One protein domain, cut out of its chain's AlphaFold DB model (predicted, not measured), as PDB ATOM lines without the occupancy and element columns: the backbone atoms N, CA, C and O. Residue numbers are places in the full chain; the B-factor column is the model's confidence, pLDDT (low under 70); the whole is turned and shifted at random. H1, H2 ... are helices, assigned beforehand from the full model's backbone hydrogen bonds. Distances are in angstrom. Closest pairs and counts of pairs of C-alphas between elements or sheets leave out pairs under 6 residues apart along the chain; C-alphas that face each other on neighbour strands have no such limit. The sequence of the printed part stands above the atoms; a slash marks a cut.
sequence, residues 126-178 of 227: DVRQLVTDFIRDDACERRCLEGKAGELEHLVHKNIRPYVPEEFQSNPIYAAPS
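AT A GLANCE: This is residues 126 to 178 of the 227 residues of an uncharacterized protein of Phytophthora parasitica CJ01A1 (UniProt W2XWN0). The printed part is a long, loose U: two helices, H1 and H2, run opposite ways side by side with few contacts, and the loop of residues 137 to 147 joins them at one end. Past the far end of H2 a long stretch with no named element, residues 160 to 178, extends the shape and then folds back. The printed part has 53 residues, with two named helices in the order H1, H2 and no named strand. The class is all helix, though the named helices hold 22 of the 53 residues, under half. The whole is loose, with a radius of gyration of the C-alphas of 12.9 A, and a rod in outline, spanning 41 by 19 by 18 A.

IN THESE COORDINATES: H1 is residues 127 to 136, from C-alpha 127 at (-30.036, 54.065, 28.359), and measures 14.0 A from first to last C-alpha. H2 is residues 148 to 159, measures 16.2 A, and ends at C-alpha 159 at (-38.983, 41.445, 21.944).

HOW THE PARTS SIT: H1 and H2 are close but not clearly touching, with 1 pair of C-alphas within 8 A, those of Ile 135 and Ala 149 at 7.8 A. Their lines stand at a shallow tilt of 25 degrees, opposite ways, and their centres are 14.0 A apart. In H1 and H2 every O i to N i+4 pair is within hydrogen-bond range.

THE WHOLE: The two C-alphas farthest apart are those of Glu 141 and Glu 167, at 41.3 A. The link from H1 to H2 is long, with 11 residues. The C-alphas of residues 160 to 178 lie 8 to 20 A from the mean of the C-alphas. The printed part has no cut. The model's mean pLDDT over the printed part is 80.4, and no printed residue is under 70.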
ATOM      1  N   ASP A 126     -29.732  58.609  28.347       76.81
ATOM      2  CA  ASP A 126     -29.332  57.686  27.290       76.81
ATOM      3  C   ASP A 126     -29.073  56.308  27.923       76.81
ATOM      4  O   ASP A 126     -28.020  56.039  28.507       76.81
ATOM      5  N   VAL A 127     -30.072  55.431  27.821       79.50
ATOM      6  CA  VAL A 127     -30.036  54.065  28.359       79.50
ATOM      7  C   VAL A 127     -28.872  53.270  27.761       79.50
ATOM      8  O   VAL A 127     -28.314  52.412  28.444       79.50
ATOM      9  N   ARG A 128     -28.449  53.565  26.523       74.44
ATOM     10  CA  ARG A 128     -27.290  52.903  25.905       74.44
ATOM     11  C   ARG A 128     -25.994  53.371  26.540       74.44
ATOM     12  O   ARG A 128     -25.149  52.528  26.838       74.44
ATOM     13  N   GLN A 129     -25.851  54.670  26.795       81.81
ATOM     14  CA  GLN A 129     -24.706  55.207  27.533       81.81
ATOM     15  C   GLN A 129     -24.657  54.629  28.958       81.81
ATOM     16  O   GLN A 129     -23.624  54.100  29.360       81.81
ATOM     17  N   LEU A 130     -25.790  54.610  29.674       83.56
ATOM     18  CA  LEU A 130     -25.883  54.058  31.030       83.56
ATOM     19  C   LEU A 130     -25.516  52.566  31.090       83.56
ATOM     20  O   LEU A 130     -24.738  52.161  31.949       83.56
ATOM     21  N   VAL A 131     -26.044  51.745  30.174       83.19
ATOM     22  CA  VAL A 131     -25.703  50.313  30.086       83.19
ATOM     23  C   VAL A 131     -24.234  50.120  29.707       83.19
ATOM     24  O   VAL A 131     -23.571  49.248  30.267       83.19
ATOM     25  N   THR A 132     -23.700  50.945  28.802       82.19
ATOM     26  CA  THR A 132     -22.287  50.892  28.398       82.19
ATOM     27  C   THR A 132     -21.367  51.195  29.575       82.19
ATOM     28  O   THR A 132     -20.422  50.446  29.810       82.19
ATOM     29  N   ASP A 133     -21.644  52.249  30.340       85.50
ATOM     30  CA  ASP A 133     -20.831  52.602  31.503       85.50
ATOM     31  C   ASP A 133     -20.982  51.567  32.627       85.50
ATOM     32  O   ASP A 133     -19.976  51.151  33.191       85.50
ATOM     33  N   PHE A 134     -22.177  51.007  32.849       84.00
ATOM     34  CA  PHE A 134     -22.380  49.908  33.806       84.00
ATOM     35  C   PHE A 134     -21.597  48.624  33.454       84.00
ATOM     36  O   PHE A 134     -21.145  47.914  34.348       84.00
ATOM     37  N   ILE A 135     -21.403  48.323  32.163       85.56
ATOM     38  CA  ILE A 135     -20.555  47.201  31.710       85.56
ATOM     39  C   ILE A 135     -19.060  47.544  31.831       85.56
ATOM     40  O   ILE A 135     -18.243  46.664  32.098       85.56
ATOM     41  N   ARG A 136     -18.677  48.810  31.628       82.88
ATOM     42  CA  ARG A 136     -17.281  49.270  31.750       82.88
ATOM     43  C   ARG A 136     -16.815  49.352  33.201       82.88
ATOM     44  O   ARG A 136     -15.660  49.033  33.471       82.88
ATOM     45  N   ASP A 137     -17.720  49.722  34.098       88.94
ATOM     46  CA  ASP A 137     -17.520  49.781  35.546       88.94
ATOM     47  C   ASP A 137     -17.774  48.415  36.226       88.94
ATOM     48  O   ASP A 137     -17.916  48.341  37.450       88.94
ATOM     49  N   ASP A 138     -17.815  47.316  35.454       86.44
ATOM     50  CA  ASP A 138     -17.953  45.953  35.973       86.44
ATOM     51  C   ASP A 138     -16.782  45.604  36.910       86.44
ATOM     52  O   ASP A 138     -15.689  45.224  36.484       86.44
ATOM     53  N   ALA A 139     -17.034  45.701  38.216       84.06
ATOM     54  CA  ALA A 139     -16.081  45.360  39.271       84.06
ATOM     55  C   ALA A 139     -15.732  43.855  39.317       84.06
ATOM     56  O   ALA A 139     -14.858  43.437  40.080       84.06
ATOM     57  N   CYS A 140     -16.404  43.020  38.521       83.50
ATOM     58  CA  CYS A 140     -16.075  41.615  38.344       83.50
ATOM     59  C   CYS A 140     -14.743  41.470  37.591       83.50
ATOM     60  O   CYS A 140     -14.683  41.654  36.380       83.50
ATOM     61  N   GLU A 141     -13.680  41.012  38.260       75.38
ATOM     62  CA  GLU A 141     -12.373  40.734  37.619       75.38
ATOM     63  C   GLU A 141     -12.464  39.749  36.433       75.38
ATOM     64  O   GLU A 141     -11.605  39.714  35.553       75.38
ATOM     65  N   ARG A 142     -13.528  38.934  36.393       74.75
ATOM     66  CA  ARG A 142     -13.820  37.990  35.303       74.75
ATOM     67  C   ARG A 142     -14.603  38.622  34.145       74.75
ATOM     68  O   ARG A 142     -14.919  37.902  33.200       74.75
ATOM     69  N   ARG A 143     -14.903  39.925  34.236       75.44
ATOM     70  CA  ARG A 143     -15.741  40.733  33.337       75.44
ATOM     71  C   ARG A 143     -17.061  40.017  33.052       75.44
ATOM     72  O   ARG A 143     -17.335  39.620  31.923       75.44
ATOM     73  N   CYS A 144     -17.829  39.716  34.098       79.62
ATOM     74  CA  CYS A 144     -19.004  38.856  33.968       79.62
ATOM     75  C   CYS A 144     -20.218  39.542  33.308       79.62
ATOM     76  O   CYS A 144     -21.154  38.841  32.911       79.62
ATOM     77  N   LEU A 145     -20.166  40.861  33.091       77.81
ATOM     78  CA  LEU A 145     -21.072  41.590  32.190       77.81
ATOM     79  C   LEU A 145     -20.569  41.634  30.728       77.81
ATOM     80  O   LEU A 145     -21.337  41.935  29.809       77.81
ATOM     81  N   GLU A 146     -19.310  41.271  30.466       70.81
ATOM     82  CA  GLU A 146     -18.747  41.227  29.114       70.81
ATOM     83  C   GLU A 146     -19.441  40.153  28.265       70.81
ATOM     84  O   GLU A 146     -19.472  38.968  28.599       70.81
ATOM     85  N   GLY A 147     -19.998  40.559  27.125       71.38
ATOM     86  CA  GLY A 147     -20.768  39.670  26.254       71.38
ATOM     87  C   GLY A 147     -22.240  39.507  26.650       71.38
ATOM     88  O   GLY A 147     -23.031  39.148  25.779       71.38
ATOM     89  N   LYS A 148     -22.650  39.882  27.876       74.94
ATOM     90  CA  LYS A 148     -24.080  40.067  28.201       74.94
ATOM     91  C   LYS A 148     -24.703  41.226  27.424       74.94
ATOM     92  O   LYS A 148     -25.886  41.160  27.110       74.94
ATOM     93  N   ALA A 149     -23.897  42.208  27.013       72.50
ATOM     94  CA  ALA A 149     -24.288  43.254  26.064       72.50
ATOM     95  C   ALA A 149     -24.996  42.686  24.816       72.50
ATOM     96  O   ALA A 149     -26.109  43.090  24.501       72.50
ATOM     97  N   GLY A 150     -24.394  41.684  24.161       70.19
ATOM     98  CA  GLY A 150     -24.955  41.072  22.952       70.19
ATOM     99  C   GLY A 150     -26.199  40.215  23.212       70.19
ATOM    100  O   GLY A 150     -27.067  40.115  22.348       70.19
ATOM    101  N   GLU A 151     -26.330  39.626  24.407       78.00
ATOM    102  CA  GLU A 151     -27.574  38.960  24.820       78.00
ATOM    103  C   GLU A 151     -28.708  39.979  25.025       78.00
ATOM    104  O   GLU A 151     -29.830  39.738  24.583       78.00
ATOM    105  N   LEU A 152     -28.414  41.133  25.636       79.00
ATOM    106  CA  LEU A 152     -29.378  42.216  25.839       79.00
ATOM    107  C   LEU A 152     -29.789  42.874  24.514       79.00
ATOM    108  O   LEU A 152     -30.978  43.080  24.289       79.00
ATOM    109  N   GLU A 153     -28.842  43.142  23.611       75.12
ATOM    110  CA  GLU A 153     -29.132  43.619  22.251       75.12
ATOM    111  C   GLU A 153     -30.032  42.638  21.493       75.12
ATOM    112  O   GLU A 153     -31.020  43.050  20.883       75.12
ATOM    113  N   HIS A 154     -29.750  41.333  21.575       76.38
ATOM    114  CA  HIS A 154     -30.599  40.306  20.972       76.38
ATOM    115  C   HIS A 154     -31.997  40.255  21.609       76.38
ATOM    116  O   HIS A 154     -32.990  40.112  20.896       76.38
ATOM    117  N   LEU A 155     -32.099  40.411  22.933       79.19
ATOM    118  CA  LEU A 155     -33.371  40.432  23.657       79.19
ATOM    119  C   LEU A 155     -34.220  41.656  23.282       79.19
ATOM    120  O   LEU A 155     -35.405  41.502  22.985       79.19
ATOM    121  N   VAL A 156     -33.619  42.847  23.240       82.00
ATOM    122  CA  VAL A 156     -34.251  44.094  22.774       82.00
ATOM    123  C   VAL A 156     -34.711  43.937  21.326       82.00
ATOM    124  O   VAL A 156     -35.866  44.210  21.006       82.00
ATOM    125  N   HIS A 157     -33.847  43.421  20.453       78.81
ATOM    126  CA  HIS A 157     -34.175  43.212  19.046       78.81
ATOM    127  C   HIS A 157     -35.314  42.208  18.837       78.81
ATOM    128  O   HIS A 157     -36.190  42.447  18.010       78.81
ATOM    129  N   LYS A 158     -35.346  41.111  19.602       82.44
ATOM    130  CA  LYS A 158     -36.379  40.075  19.474       82.44
ATOM    131  C   LYS A 158     -37.732  40.508  20.046       82.44
ATOM    132  O   LYS A 158     -38.753  40.216  19.432       82.44
ATOM    133  N   ASN A 159     -37.745  41.166  21.207       82.44
ATOM    134  CA  ASN A 159     -38.983  41.445  21.944       82.44
ATOM    135  C   ASN A 159     -39.529  42.857  21.719       82.44
ATOM    136  O   ASN A 159     -40.734  43.038  21.797       82.44
ATOM    137  N   ILE A 160     -38.680  43.854  21.442       84.25
ATOM    138  CA  ILE A 160     -39.123  45.252  21.302       84.25
ATOM    139  C   ILE A 160     -39.363  45.602  19.832       84.25
ATOM    140  O   ILE A 160     -40.376  46.220  19.522       84.25
ATOM    141  N   ARG A 161     -38.507  45.148  18.899       80.81
ATOM    142  CA  ARG A 161     -38.646  45.471  17.464       80.81
ATOM    143  C   ARG A 161     -40.026  45.161  16.848       80.81
ATOM    144  O   ARG A 161     -40.443  45.973  16.026       80.81
ATOM    145  N   PRO A 162     -40.755  44.080  17.205       87.00
ATOM    146  CA  PRO A 162     -42.106  43.842  16.683       87.00
ATOM    147  C   PRO A 162     -43.110  44.962  17.000       87.00
ATOM    148  O   PRO A 162     -44.057  45.156  16.245       87.00
ATOM    149  N   TYR A 163     -42.883  45.713  18.081       88.38
ATOM    150  CA  TYR A 163     -43.717  46.837  18.520       88.38
ATOM    151  C   TYR A 163     -43.155  48.209  18.097       88.38
ATOM    152  O   TYR A 163     -43.734  49.239  18.433       88.38
ATOM    153  N   VAL A 164     -42.029  48.250  17.371       86.12
ATOM    154  CA  VAL A 164     -41.425  49.491  16.856       86.12
ATOM    155  C   VAL A 164     -42.018  49.809  15.474       86.12
ATOM    156  O   VAL A 164     -41.842  49.001  14.551       86.12
ATOM    157  N   PRO A 165     -42.667  50.979  15.284       90.50
ATOM    158  CA  PRO A 165     -43.214  51.376  13.986       90.50
ATOM    159  C   PRO A 165     -42.138  51.407  12.898       90.50
ATOM    160  O   PRO A 165     -40.971  51.700  13.170       90.50
ATOM    161  N   GLU A 166     -42.524  51.102  11.658       83.62
ATOM    162  CA  GLU A 166     -41.593  50.827  10.553       83.62
ATOM    163  C   GLU A 166     -40.607  51.980  10.285       83.62
ATOM    164  O   GLU A 166     -39.418  51.742  10.066       83.62
ATOM    165  N   GLU A 167     -41.064  53.225  10.446       86.69
ATOM    166  CA  GLU A 167     -40.261  54.457  10.398       86.69
ATOM    167  C   GLU A 167     -39.014  54.404  11.304       86.69
ATOM    168  O   GLU A 167     -37.920  54.818  10.909       86.69
ATOM    169  N   PHE A 168     -39.158  53.841  12.507       83.62
ATOM    170  CA  PHE A 168     -38.121  53.798  13.540       83.62
ATOM    171  C   PHE A 168     -37.297  52.506  13.531       83.62
ATOM    172  O   PHE A 168     -36.256  52.450  14.185       83.62
ATOM    173  N   GLN A 169     -37.680  51.481  12.761       80.94
ATOM    174  CA  GLN A 169     -36.896  50.238  12.657       80.94
ATOM    175  C   GLN A 169     -35.534  50.431  11.973       80.94
ATOM    176  O   GLN A 169     -34.636  49.602  12.130       80.94
ATOM    177  N   SER A 170     -35.379  51.523  11.221       81.38
ATOM    178  CA  SER A 170     -34.113  51.949  10.611       81.38
ATOM    179  C   SER A 170     -33.138  52.596  11.608       81.38
ATOM    180  O   SER A 170     -31.951  52.733  11.310       81.38
ATOM    181  N   ASN A 171     -33.613  52.981  12.797       84.62
ATOM    182  CA  ASN A 171     -32.795  53.609  13.825       84.62
ATOM    183  C   ASN A 171     -31.756  52.595  14.363       84.62
ATOM    184  O   ASN A 171     -32.143  51.480  14.731       84.62
ATOM    185  N   PRO A 172     -30.459  52.952  14.491       77.88
ATOM    186  CA  PRO A 172     -29.432  52.080  15.081       77.88
ATOM    187  C   PRO A 172     -29.735  51.624  16.521       77.88
ATOM    188  O   PRO A 172     -29.065  50.722  17.029       77.88
ATOM    189  N   ILE A 173     -30.740  52.211  17.183       78.56
ATOM    190  CA  ILE A 173     -31.255  51.732  18.469       78.56
ATOM    191  C   ILE A 173     -31.960  50.365  18.355       78.56
ATOM    192  O   ILE A 173     -31.798  49.541  19.258       78.56
ATOM    193  N   TYR A 174     -32.653  50.096  17.241       78.19
ATOM    194  CA  TYR A 174     -33.480  48.893  17.019       78.19
ATOM    195  C   TYR A 174     -33.056  48.044  15.806       78.19
ATOM    196  O   TYR A 174     -33.648  46.994  15.542       78.19
ATOM    197  N   ALA A 175     -32.043  48.487  15.059       79.12
ATOM    198  CA  ALA A 175     -31.491  47.753  13.928       79.12
ATOM    199  C   ALA A 175     -30.973  46.361  14.340       79.12
ATOM    200  O   ALA A 175     -30.481  46.157  15.449       79.12
ATOM    201  N   ALA A 176     -31.068  45.389  13.429       76.56
ATOM    202  CA  ALA A 176     -30.474  44.072  13.650       76.56
ATOM    203  C   ALA A 176     -28.941  44.175  13.714       76.56
ATOM    204  O   ALA A 176     -28.370  44.834  12.840       76.56
ATOM    205  N   PRO A 177     -28.271  43.473  14.652       74.75
ATOM    206  CA  PRO A 177     -26.832  43.245  14.572       74.75
ATOM    207  C   PRO A 177     -26.455  42.716  13.185       74.75
ATOM    208  O   PRO A 177     -27.175  41.892  12.604       74.75
ATOM    209  N   SER A 178     -25.350  43.210  12.627       81.12
ATOM    210  CA  SER A 178     -24.964  42.846  11.262       81.12
ATOM    211  C   SER A 178     -24.591  41.359  11.173       81.12
ATOM    212  O   SER A 178     -24.232  40.719  12.165       81.12
TER     213      SER A 178